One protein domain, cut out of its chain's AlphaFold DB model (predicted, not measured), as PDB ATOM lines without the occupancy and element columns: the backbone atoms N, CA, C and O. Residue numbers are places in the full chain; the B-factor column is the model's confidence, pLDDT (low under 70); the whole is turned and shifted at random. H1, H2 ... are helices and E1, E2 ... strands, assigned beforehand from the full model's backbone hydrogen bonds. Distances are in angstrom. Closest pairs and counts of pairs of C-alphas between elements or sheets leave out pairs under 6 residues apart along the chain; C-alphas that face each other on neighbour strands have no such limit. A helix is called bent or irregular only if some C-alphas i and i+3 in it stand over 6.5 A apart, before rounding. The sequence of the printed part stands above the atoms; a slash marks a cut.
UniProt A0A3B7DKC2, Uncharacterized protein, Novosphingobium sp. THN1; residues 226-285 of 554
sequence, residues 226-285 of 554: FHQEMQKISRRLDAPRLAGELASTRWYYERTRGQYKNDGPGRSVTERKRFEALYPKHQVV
ATOM      1  N   PHE A 226     216.463 207.404 211.433       89.44
ATOM      2  CA  PHE A 226     217.067 206.203 212.016       89.44
ATOM      3  C   PHE A 226     216.548 204.902 211.385       89.44
ATOM      4  O   PHE A 226     217.330 204.023 211.025       89.44
ATOM      5  N   HIS A 227     215.229 204.748 211.249       89.56
ATOM      6  CA  HIS A 227     214.645 203.519 210.717       89.56
ATOM      7  C   HIS A 227     214.868 203.366 209.213       89.56
ATOM      8  O   HIS A 227     214.972 202.235 208.732       89.56
ATOM      9  N   GLN A 228     214.953 204.482 208.487       87.06
ATOM     10  CA  GLN A 228     215.312 204.492 207.072       87.06
ATOM     11  C   GLN A 228     216.770 204.052 206.888       87.06
ATOM     12  O   GLN A 228     217.043 203.181 206.065       87.06
ATOM     13  N   GLU A 229     217.682 204.543 207.730       89.44
ATOM     14  CA  GLU A 229     219.093 204.150 207.700       89.44
ATOM     15  C   GLU A 229     219.273 202.664 208.048       89.44
ATOM     16  O   GLU A 229     219.937 201.924 207.322       89.44
ATOM     17  N   MET A 230     218.596 202.165 209.094       95.56
ATOM     18  CA  MET A 230     218.620 200.731 209.427       95.56
ATOM     19  C   MET A 230     218.095 199.869 208.276       95.56
ATOM     20  O   MET A 230     218.643 198.804 207.990       95.56
ATOM     21  N   GLN A 231     217.047 200.327 207.586       94.38
ATOM     22  CA  GLN A 231     216.545 199.669 206.388       94.38
ATOM     23  C   GLN A 231     217.588 199.669 205.270       94.38
ATOM     24  O   GLN A 231     217.891 198.594 204.749       94.38
ATOM     25  N   LYS A 232     218.168 200.822 204.938       92.81
ATOM     26  CA  LYS A 232     219.197 200.974 203.902       92.81
ATOM     27  C   LYS A 232     220.377 200.031 204.141       92.81
ATOM     28  O   LYS A 232     220.732 199.270 203.240       92.81
ATOM     29  N   ILE A 233     220.909 199.994 205.365       95.25
ATOM     30  CA  ILE A 233     221.983 199.070 205.759       95.25
ATOM     31  C   ILE A 233     221.535 197.615 205.575       95.25
ATOM     32  O   ILE A 233     222.222 196.842 204.909       95.25
ATOM     33  N   SER A 234     220.348 197.251 206.071       96.75
ATOM     34  CA  SER A 234     219.814 195.883 205.974       96.75
ATOM     35  C   SER A 234     219.661 195.376 204.532       96.75
ATOM     36  O   SER A 234     219.766 194.183 204.263       96.75
ATOM     37  N   ARG A 235     219.426 196.281 203.572       93.88
ATOM     38  CA  ARG A 235     219.276 195.935 202.153       93.88
ATOM     39  C   ARG A 235     220.605 195.739 201.442       93.88
ATOM     40  O   ARG A 235     220.620 195.026 200.441       93.88
ATOM     41  N   ARG A 236     221.696 196.343 201.923       94.25
ATOM     42  CA  ARG A 236     223.020 196.254 201.285       94.25
ATOM     43  C   ARG A 236     223.986 195.294 201.974       94.25
ATOM     44  O   ARG A 236     224.850 194.749 201.299       94.25
ATOM     45  N   LEU A 237     223.857 195.100 203.284       94.38
ATOM     46  CA  LEU A 237     224.815 194.337 204.076       94.38
ATOM     47  C   LEU A 237     224.534 192.829 203.995       94.38
ATOM     48  O   LEU A 237     223.521 192.353 204.510       94.38
ATOM     49  N   ASP A 238     225.455 192.081 203.387       95.25
ATOM     50  CA  ASP A 238     225.417 190.617 203.360       95.25
ATOM     51  C   ASP A 238     225.749 190.022 204.738       95.25
ATOM     52  O   ASP A 238     226.695 190.438 205.413       95.25
ATOM     53  N   ALA A 239     224.971 189.019 205.148       94.19
ATOM     54  CA  ALA A 239     225.312 188.164 206.274       94.19
ATOM     55  C   ALA A 239     226.483 187.232 205.894       94.19
ATOM     56  O   ALA A 239     226.642 186.886 204.715       94.19
ATOM     57  N   PRO A 240     227.310 186.800 206.864       91.88
ATOM     58  CA  PRO A 240     228.376 185.839 206.615       91.88
ATOM     59  C   PRO A 240     227.826 184.541 206.024       91.88
ATOM     60  O   PRO A 240     226.765 184.067 206.424       91.88
ATOM     61  N   ARG A 241     228.562 183.961 205.073       87.25
ATOM     62  CA  ARG A 241     228.196 182.676 204.467       87.25
ATOM     63  C   ARG A 241     228.505 181.549 205.444       87.25
ATOM     64  O   ARG A 241     229.661 181.380 205.829       87.25
ATOM     65  N   LEU A 242     227.487 180.776 205.806       84.12
ATOM     66  CA  LEU A 242     227.659 179.610 206.666       84.12
ATOM     67  C   LEU A 242     228.147 178.401 205.858       84.12
ATOM     68  O   LEU A 242     227.962 178.311 204.641       84.12
ATOM     69  N   ALA A 243     228.798 177.456 206.538       76.56
ATOM     70  CA  ALA A 243     229.309 176.248 205.902       76.56
ATOM     71  C   ALA A 243     228.165 175.455 205.243       76.56
ATOM     72  O   ALA A 243     227.204 175.067 205.904       76.56
ATOM     73  N   GLY A 244     228.282 175.205 203.936       75.31
ATOM     74  CA  GLY A 244     227.269 174.495 203.148       75.31
ATOM     75  C   GLY A 244     226.235 175.390 202.455       75.31
ATOM     76  O   GLY A 244     225.429 174.875 201.682       75.31
ATOM     77  N   GLU A 245     226.266 176.711 202.660       80.81
ATOM     78  CA  GLU A 245     225.383 177.646 201.955       80.81
ATOM     79  C   GLU A 245     226.015 178.164 200.654       80.81
ATOM     80  O   GLU A 245     227.145 178.654 200.625       80.81
ATOM     81  N   LEU A 246     225.267 178.064 199.551       74.62
ATOM     82  CA  LEU A 246     225.722 178.477 198.214       74.62
ATOM     83  C   LEU A 246     225.469 179.963 197.915       74.62
ATOM     84  O   LEU A 246     226.120 180.532 197.040       74.62
ATOM     85  N   ALA A 247     224.522 180.591 198.612       80.12
ATOM     86  CA  ALA A 247     224.100 181.969 198.380       80.12
ATOM     87  C   ALA A 247     224.290 182.811 199.644       80.12
ATOM     88  O   ALA A 247     224.100 182.315 200.752       80.12
ATOM     89  N   SER A 248     224.650 184.086 199.480       85.81
ATOM     90  CA  SER A 248     224.617 185.037 200.591       85.81
ATOM     91  C   SER A 248     223.176 185.398 200.941       85.81
ATOM     92  O   SER A 248     222.318 185.534 200.065       85.81
ATOM     93  N   THR A 249     222.932 185.568 202.234       94.62
ATOM     94  CA  THR A 249     221.659 186.028 202.791       94.62
ATOM     95  C   THR A 249     221.827 187.426 203.377       94.62
ATOM     96  O   THR A 249     222.946 187.920 203.535       94.62
ATOM     97  N   ARG A 250     220.720 188.101 203.680       95.81
ATOM     98  CA  ARG A 250     220.688 189.433 204.289       95.81
ATOM     99  C   ARG A 250     219.651 189.475 205.395       95.81
ATOM    100  O   ARG A 250     218.533 188.977 205.246       95.81
ATOM    101  N   TRP A 251     219.992 190.161 206.482       97.88
ATOM    102  CA  TRP A 251     219.007 190.493 207.503       97.88
ATOM    103  C   TRP A 251     218.044 191.544 206.982       97.88
ATOM    104  O   TRP A 251     218.451 192.568 206.451       97.88
ATOM    105  N   TYR A 252     216.750 191.308 207.160       97.12
ATOM    106  CA  TYR A 252     215.709 192.215 206.712       97.12
ATOM    107  C   TYR A 252     215.213 193.065 207.878       97.12
ATOM    108  O   TYR A 252     214.557 192.550 208.787       97.12
ATOM    109  N   TYR A 253     215.457 194.376 207.829       97.25
ATOM    110  CA  TYR A 253     214.858 195.307 208.779       97.25
ATOM    111  C   TYR A 253     213.463 195.736 208.306       97.25
ATOM    112  O   TYR A 253     213.301 196.356 207.250       97.25
ATOM    113  N   GLU A 254     212.438 195.377 209.076       93.75
ATOM    114  CA  GLU A 254     211.040 195.709 208.810       93.75
ATOM    115  C   GLU A 254     210.649 196.964 209.608       93.75
ATOM    116  O   GLU A 254     210.309 196.890 210.798       93.75
ATOM    117  N   ARG A 255     210.708 198.130 208.942       89.31
ATOM    118  CA  ARG A 255     210.352 199.426 209.551       89.31
ATOM    119  C   ARG A 255     208.843 199.607 209.663       89.31
ATOM    120  O   ARG A 255     208.364 200.152 210.651       89.31
ATOM    121  N   THR A 256     208.080 199.138 208.679       82.50
ATOM    122  CA  THR A 256     206.616 199.259 208.652       82.50
ATOM    123  C   THR A 256     205.999 197.883 208.798       82.50
ATOM    124  O   THR A 256     206.445 196.923 208.173       82.50
ATOM    125  N   ARG A 257     204.964 197.767 209.631       79.69
ATOM    126  CA  ARG A 257     204.302 196.485 209.873       79.69
ATOM    127  C   ARG A 257     203.741 195.921 208.564       79.69
ATOM    128  O   ARG A 257     202.958 196.577 207.891       79.69
ATOM    129  N   GLY A 258     204.099 194.682 208.250       80.62
ATOM    130  CA  GLY A 258     203.708 194.006 207.017       80.62
ATOM    131  C   GLY A 258     204.639 194.272 205.835       80.62
ATOM    132  O   GLY A 258     204.449 193.634 204.806       80.62
ATOM    133  N   GLN A 259     205.665 195.122 205.969       84.12
ATOM    134  CA  GLN A 259     206.539 195.489 204.849       84.12
ATOM    135  C   GLN A 259     207.223 194.264 204.233       84.12
ATOM    136  O   GLN A 259     207.190 194.106 203.026       84.12
ATOM    137  N   TYR A 260     207.746 193.326 205.029       87.94
ATOM    138  CA  TYR A 260     208.345 192.095 204.485       87.94
ATOM    139  C   TYR A 260     207.367 191.288 203.612       87.94
ATOM    140  O   TYR A 260     207.746 190.687 202.609       87.94
ATOM    141  N   LYS A 261     206.082 191.281 203.987       81.88
ATOM    142  CA  LYS A 261     205.030 190.608 203.219       81.88
ATOM    143  C   LYS A 261     204.593 191.390 201.987       81.88
ATOM    144  O   LYS A 261     203.914 190.779 201.178       81.88
ATOM    145  N   ASN A 262     204.926 192.673 201.869       78.38
ATOM    146  CA  ASN A 262     204.545 193.540 200.752       78.38
ATOM    147  C   ASN A 262     205.705 193.757 199.769       78.38
ATOM    148  O   ASN A 262     205.468 193.859 198.575       78.38
ATOM    149  N   ASP A 263     206.946 193.763 200.253       78.50
ATOM    150  CA  ASP A 263     208.149 193.832 199.418       78.50
ATOM    151  C   ASP A 263     208.420 192.461 198.757       78.50
ATOM    152  O   ASP A 263     209.009 192.375 197.683       78.50
ATOM    153  N   GLY A 264     207.965 191.370 199.391       66.19
ATOM    154  CA  GLY A 264     208.113 189.988 198.921       66.19
ATOM    155  C   GLY A 264     207.150 189.483 197.822       66.19
ATOM    156  O   GLY A 264     207.462 188.447 197.226       66.19
ATOM    157  N   PRO A 265     205.989 190.111 197.531       50.00
ATOM    158  CA  PRO A 265     205.115 189.713 196.436       50.00
ATOM    159  C   PRO A 265     204.788 190.880 195.496       50.00
ATOM    160  O   PRO A 265     203.844 191.639 195.697       50.00
ATOM    161  N   GLY A 266     205.495 190.900 194.374       53.12
ATOM    162  CA  GLY A 266     205.019 191.485 193.134       53.12
ATOM    163  C   GLY A 266     205.451 190.590 191.977       53.12
ATOM    164  O   GLY A 266     206.625 190.577 191.652       53.12
ATOM    165  N   ARG A 267     204.482 189.890 191.363       56.47
ATOM    166  CA  ARG A 267     204.487 189.290 190.004       56.47
ATOM    167  C   ARG A 267     204.777 187.787 189.800       56.47
ATOM    168  O   ARG A 267     204.146 187.237 188.898       56.47
ATOM    169  N   SER A 268     205.540 187.045 190.615       73.44
ATOM    170  CA  SER A 268     205.683 185.579 190.390       73.44
ATOM    171  C   SER A 268     206.144 184.732 191.592       73.44
ATOM    172  O   SER A 268     206.791 185.205 192.525       73.44
ATOM    173  N   VAL A 269     205.868 183.416 191.543       80.31
ATOM    174  CA  VAL A 269     206.396 182.418 192.506       80.31
ATOM    175  C   VAL A 269     207.932 182.414 192.521       80.31
ATOM    176  O   VAL A 269     208.543 182.181 193.564       80.31
ATOM    177  N   THR A 270     208.562 182.690 191.379       82.88
ATOM    178  CA  THR A 270     210.020 182.709 191.219       82.88
ATOM    179  C   THR A 270     210.659 183.907 191.917       82.88
ATOM    180  O   THR A 270     211.632 183.729 192.647       82.88
ATOM    181  N   GLU A 271     210.105 185.110 191.748       81.56
ATOM    182  CA  GLU A 271     210.583 186.321 192.438       81.56
ATOM    183  C   GLU A 271     210.437 186.183 193.947       81.56
ATOM    184  O   GLU A 271     211.383 186.457 194.684       81.56
ATOM    185  N   ARG A 272     209.311 185.629 194.405       82.12
ATOM    186  CA  ARG A 272     209.109 185.334 195.822       82.12
ATOM    187  C   ARG A 272     210.156 184.363 196.369       82.12
ATOM    188  O   ARG A 272     210.695 184.602 197.443       82.12
ATOM    189  N   LYS A 273     210.465 183.278 195.648       86.12
ATOM    190  CA  LYS A 273     211.508 182.324 196.067       86.12
ATOM    191  C   LYS A 273     212.889 182.974 196.123       86.12
ATOM    192  O   LYS A 273     213.634 182.701 197.055       86.12
ATOM    193  N   ARG A 274     213.226 183.843 195.163       88.25
ATOM    194  CA  ARG A 274     214.486 184.608 195.179       88.25
ATOM    195  C   ARG A 274     214.547 185.565 196.367       88.25
ATOM    196  O   ARG A 274     215.566 185.618 197.043       88.25
ATOM    197  N   PHE A 275     213.452 186.269 196.650       90.06
ATOM    198  CA  PHE A 275     213.353 187.167 197.795       90.06
ATOM    199  C   PHE A 275     213.476 186.416 199.125       90.06
ATOM    200  O   PHE A 275     214.270 186.813 199.965       90.06
ATOM    201  N   GLU A 276     212.753 185.306 199.307       90.31
ATOM    202  CA  GLU A 276     212.830 184.483 200.525       90.31
ATOM    203  C   GLU A 276     214.192 183.769 200.672       90.31
ATOM    204  O   GLU A 276     214.585 183.457 201.795       90.31
ATOM    205  N   ALA A 277     214.915 183.527 199.570       90.31
ATOM    206  CA  ALA A 277     216.288 183.019 199.601       90.31
ATOM    207  C   ALA A 277     217.296 184.096 200.028       90.31
ATOM    208  O   ALA A 277     218.200 183.799 200.800       90.31
ATOM    209  N   LEU A 278     217.130 185.340 199.562       92.50
ATOM    210  CA  LEU A 278     217.981 186.464 199.962       92.50
ATOM    211  C   LEU A 278     217.666 186.951 201.382       92.50
ATOM    212  O   LEU A 278     218.577 187.282 202.129       92.50
ATOM    213  N   TYR A 279     216.390 186.965 201.766       93.81
ATOM    214  CA  TYR A 279     215.907 187.424 203.068       93.81
ATOM    215  C   TYR A 279     215.131 186.311 203.787       93.81
ATOM    216  O   TYR A 279     213.903 186.354 203.850       93.81
ATOM    217  N   PRO A 280     215.798 185.293 204.351       93.25
ATOM    218  CA  PRO A 280     215.126 184.232 205.091       93.25
ATOM    219  C   PRO A 280     214.251 184.766 206.232       93.25
ATOM    220  O   PRO A 280     214.652 185.644 206.994       93.25
ATOM    221  N   LYS A 281     213.076 184.158 206.453       92.38
ATOM    222  CA  LYS A 281     212.115 184.593 207.495       92.38
ATOM    223  C   LYS A 281     212.710 184.698 208.905       92.38
ATOM    224  O   LYS A 281     212.252 185.511 209.704       92.38
ATOM    225  N   HIS A 282     213.698 183.867 209.233       93.19
ATOM    226  CA  HIS A 282     214.351 183.882 210.544       93.19
ATOM    227  C   HIS A 282     215.353 185.044 210.709       93.19
ATOM    228  O   HIS A 282     215.644 185.422 211.844       93.19
ATOM    229  N   GLN A 283     215.791 185.653 209.600       96.19
ATOM    230  CA  GLN A 283     216.629 186.855 209.535       96.19
ATOM    231  C   GLN A 283     215.810 188.148 209.341       96.19
ATOM    232  O   GLN A 283     216.346 189.202 209.009       96.19
ATOM    233  N   VAL A 284     214.494 188.111 209.566       96.88
ATOM    234  CA  VAL A 284     213.645 189.314 209.575       96.88
ATOM    235  C   VAL A 284     213.571 189.869 210.992       96.88
ATOM    236  O   VAL A 284     213.222 189.130 211.916       96.88
ATOM    237  N   VAL A 285     213.845 191.158 211.186       96.50
ATOM    238  CA  VAL A 285     213.689 191.860 212.470       96.50
ATOM    239  C   VAL A 285     212.749 193.055 212.313       96.50
ATOM    240  O   VAL A 285     212.960 193.934 211.484       96.50
TER     241      VAL A 285
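What this domain is: This is residues 226 to 285 of the 554 residues of an uncharacterized protein of Novosphingobium sp. THN1 (UniProt A0A3B7DKC2). An open ring of chain hangs beside one helix and a long loop: H1 runs past the short strand E1, residues 237 to 251 loop out to Gly 244 and back, and from E1 the chain goes round through H2 and H3 until residues 284 to 285 pair with residues 252 to 253 of E1. E1 lies between H1 and these last residues, no helix touches another helix, and residues 266 to 271 stick out at the far end of the ring. The printed part has 60 residues with three named helices and one named strand, in the order H1, E1, H2, H3, and under half of the residues are in named elements. The class is mostly helix, with 26 of the 29 residues in named elements in helices and 3 in the strand. The whole is compact, with a radius of gyration of the C-alphas of 11.8 A, and it spans 33 by 28 by 17 A along its three main axes.

Where its parts are: H1 holds residues 226 to 236 and is 15.8 A long from first to last C-alpha; C-alpha 226 is at (217.067, 206.203, 212.016) and C-alpha 236 at (223.020, 196.254, 201.285). Residues 237 to 251 hold no named element, and C-alpha 244 in this stretch is at (227.269, 174.495, 203.148). E1 holds residues 252 to 254, 6.2 A from first to last C-alpha. H2 follows with residues 259 to 263 and is 5.9 A long. H3 holds residues 269 to 278 and is 14.4 A long, ending with C-alpha 278 at (217.981, 186.464, 199.962). After it, residues 279 to 285 hold no named element; residues 281 to 283 are a helical run too short to bear a name.

How they stand to each other: H1 and E1 have 8 pairs of C-alphas within 8 A. Their closest C-alphas are those of Gln 231 and Tyr 253, 5.3 A apart, and their centres are 8.0 A apart. E1 pairs with no named strand, but its residues 252 to 253 form a short parallel pairing with residues 284 to 285. E1 and H2 have 2 pairs of C-alphas within 8 A. The closest are those of Glu 254 and Tyr 260, 6.2 A apart, and the centres of E1 and H2 are 9.3 A apart. H2 and H3 are near each other, with 5 pairs of C-alphas within 10 A and no pair within 8 A. H1 is apart from both H2 and H3, and E1 is apart from H3. In H1, H2 and H3 every pair of O i and N i+4 is within hydrogen-bond range, and no helix is bent or irregular.

The domain as a whole: The two C-alphas farthest apart are those of Phe 226, in H1, and Gly 244, in the unnamed stretch after it, at 34.5 A. The first and last printed C-alphas, those of Phe 226 and Val 285, are 14.7 A apart. The link from H1 to E1 is long, with 15 residues, and its C-alphas lie 5 to 20 A from the mean of the C-alphas. The links from E1 to H2, with 4 residues, and from H2 to H3, with 5 residues, are tight. Residues 266 to 271, of which 269 to 271 belong to H3, stand free, with no C-alpha 8 or more residues apart along the chain within 10 A. The printed part has no cut and runs from residue 226 to residue 285, within a full chain of 554 residues. The mean pLDDT of the printed part is 86.4. Confidence is low, under 70, in residues 264 to 267, in the link from H2 to H3, while the mean pLDDT is 96 in E1 and 93 in H1.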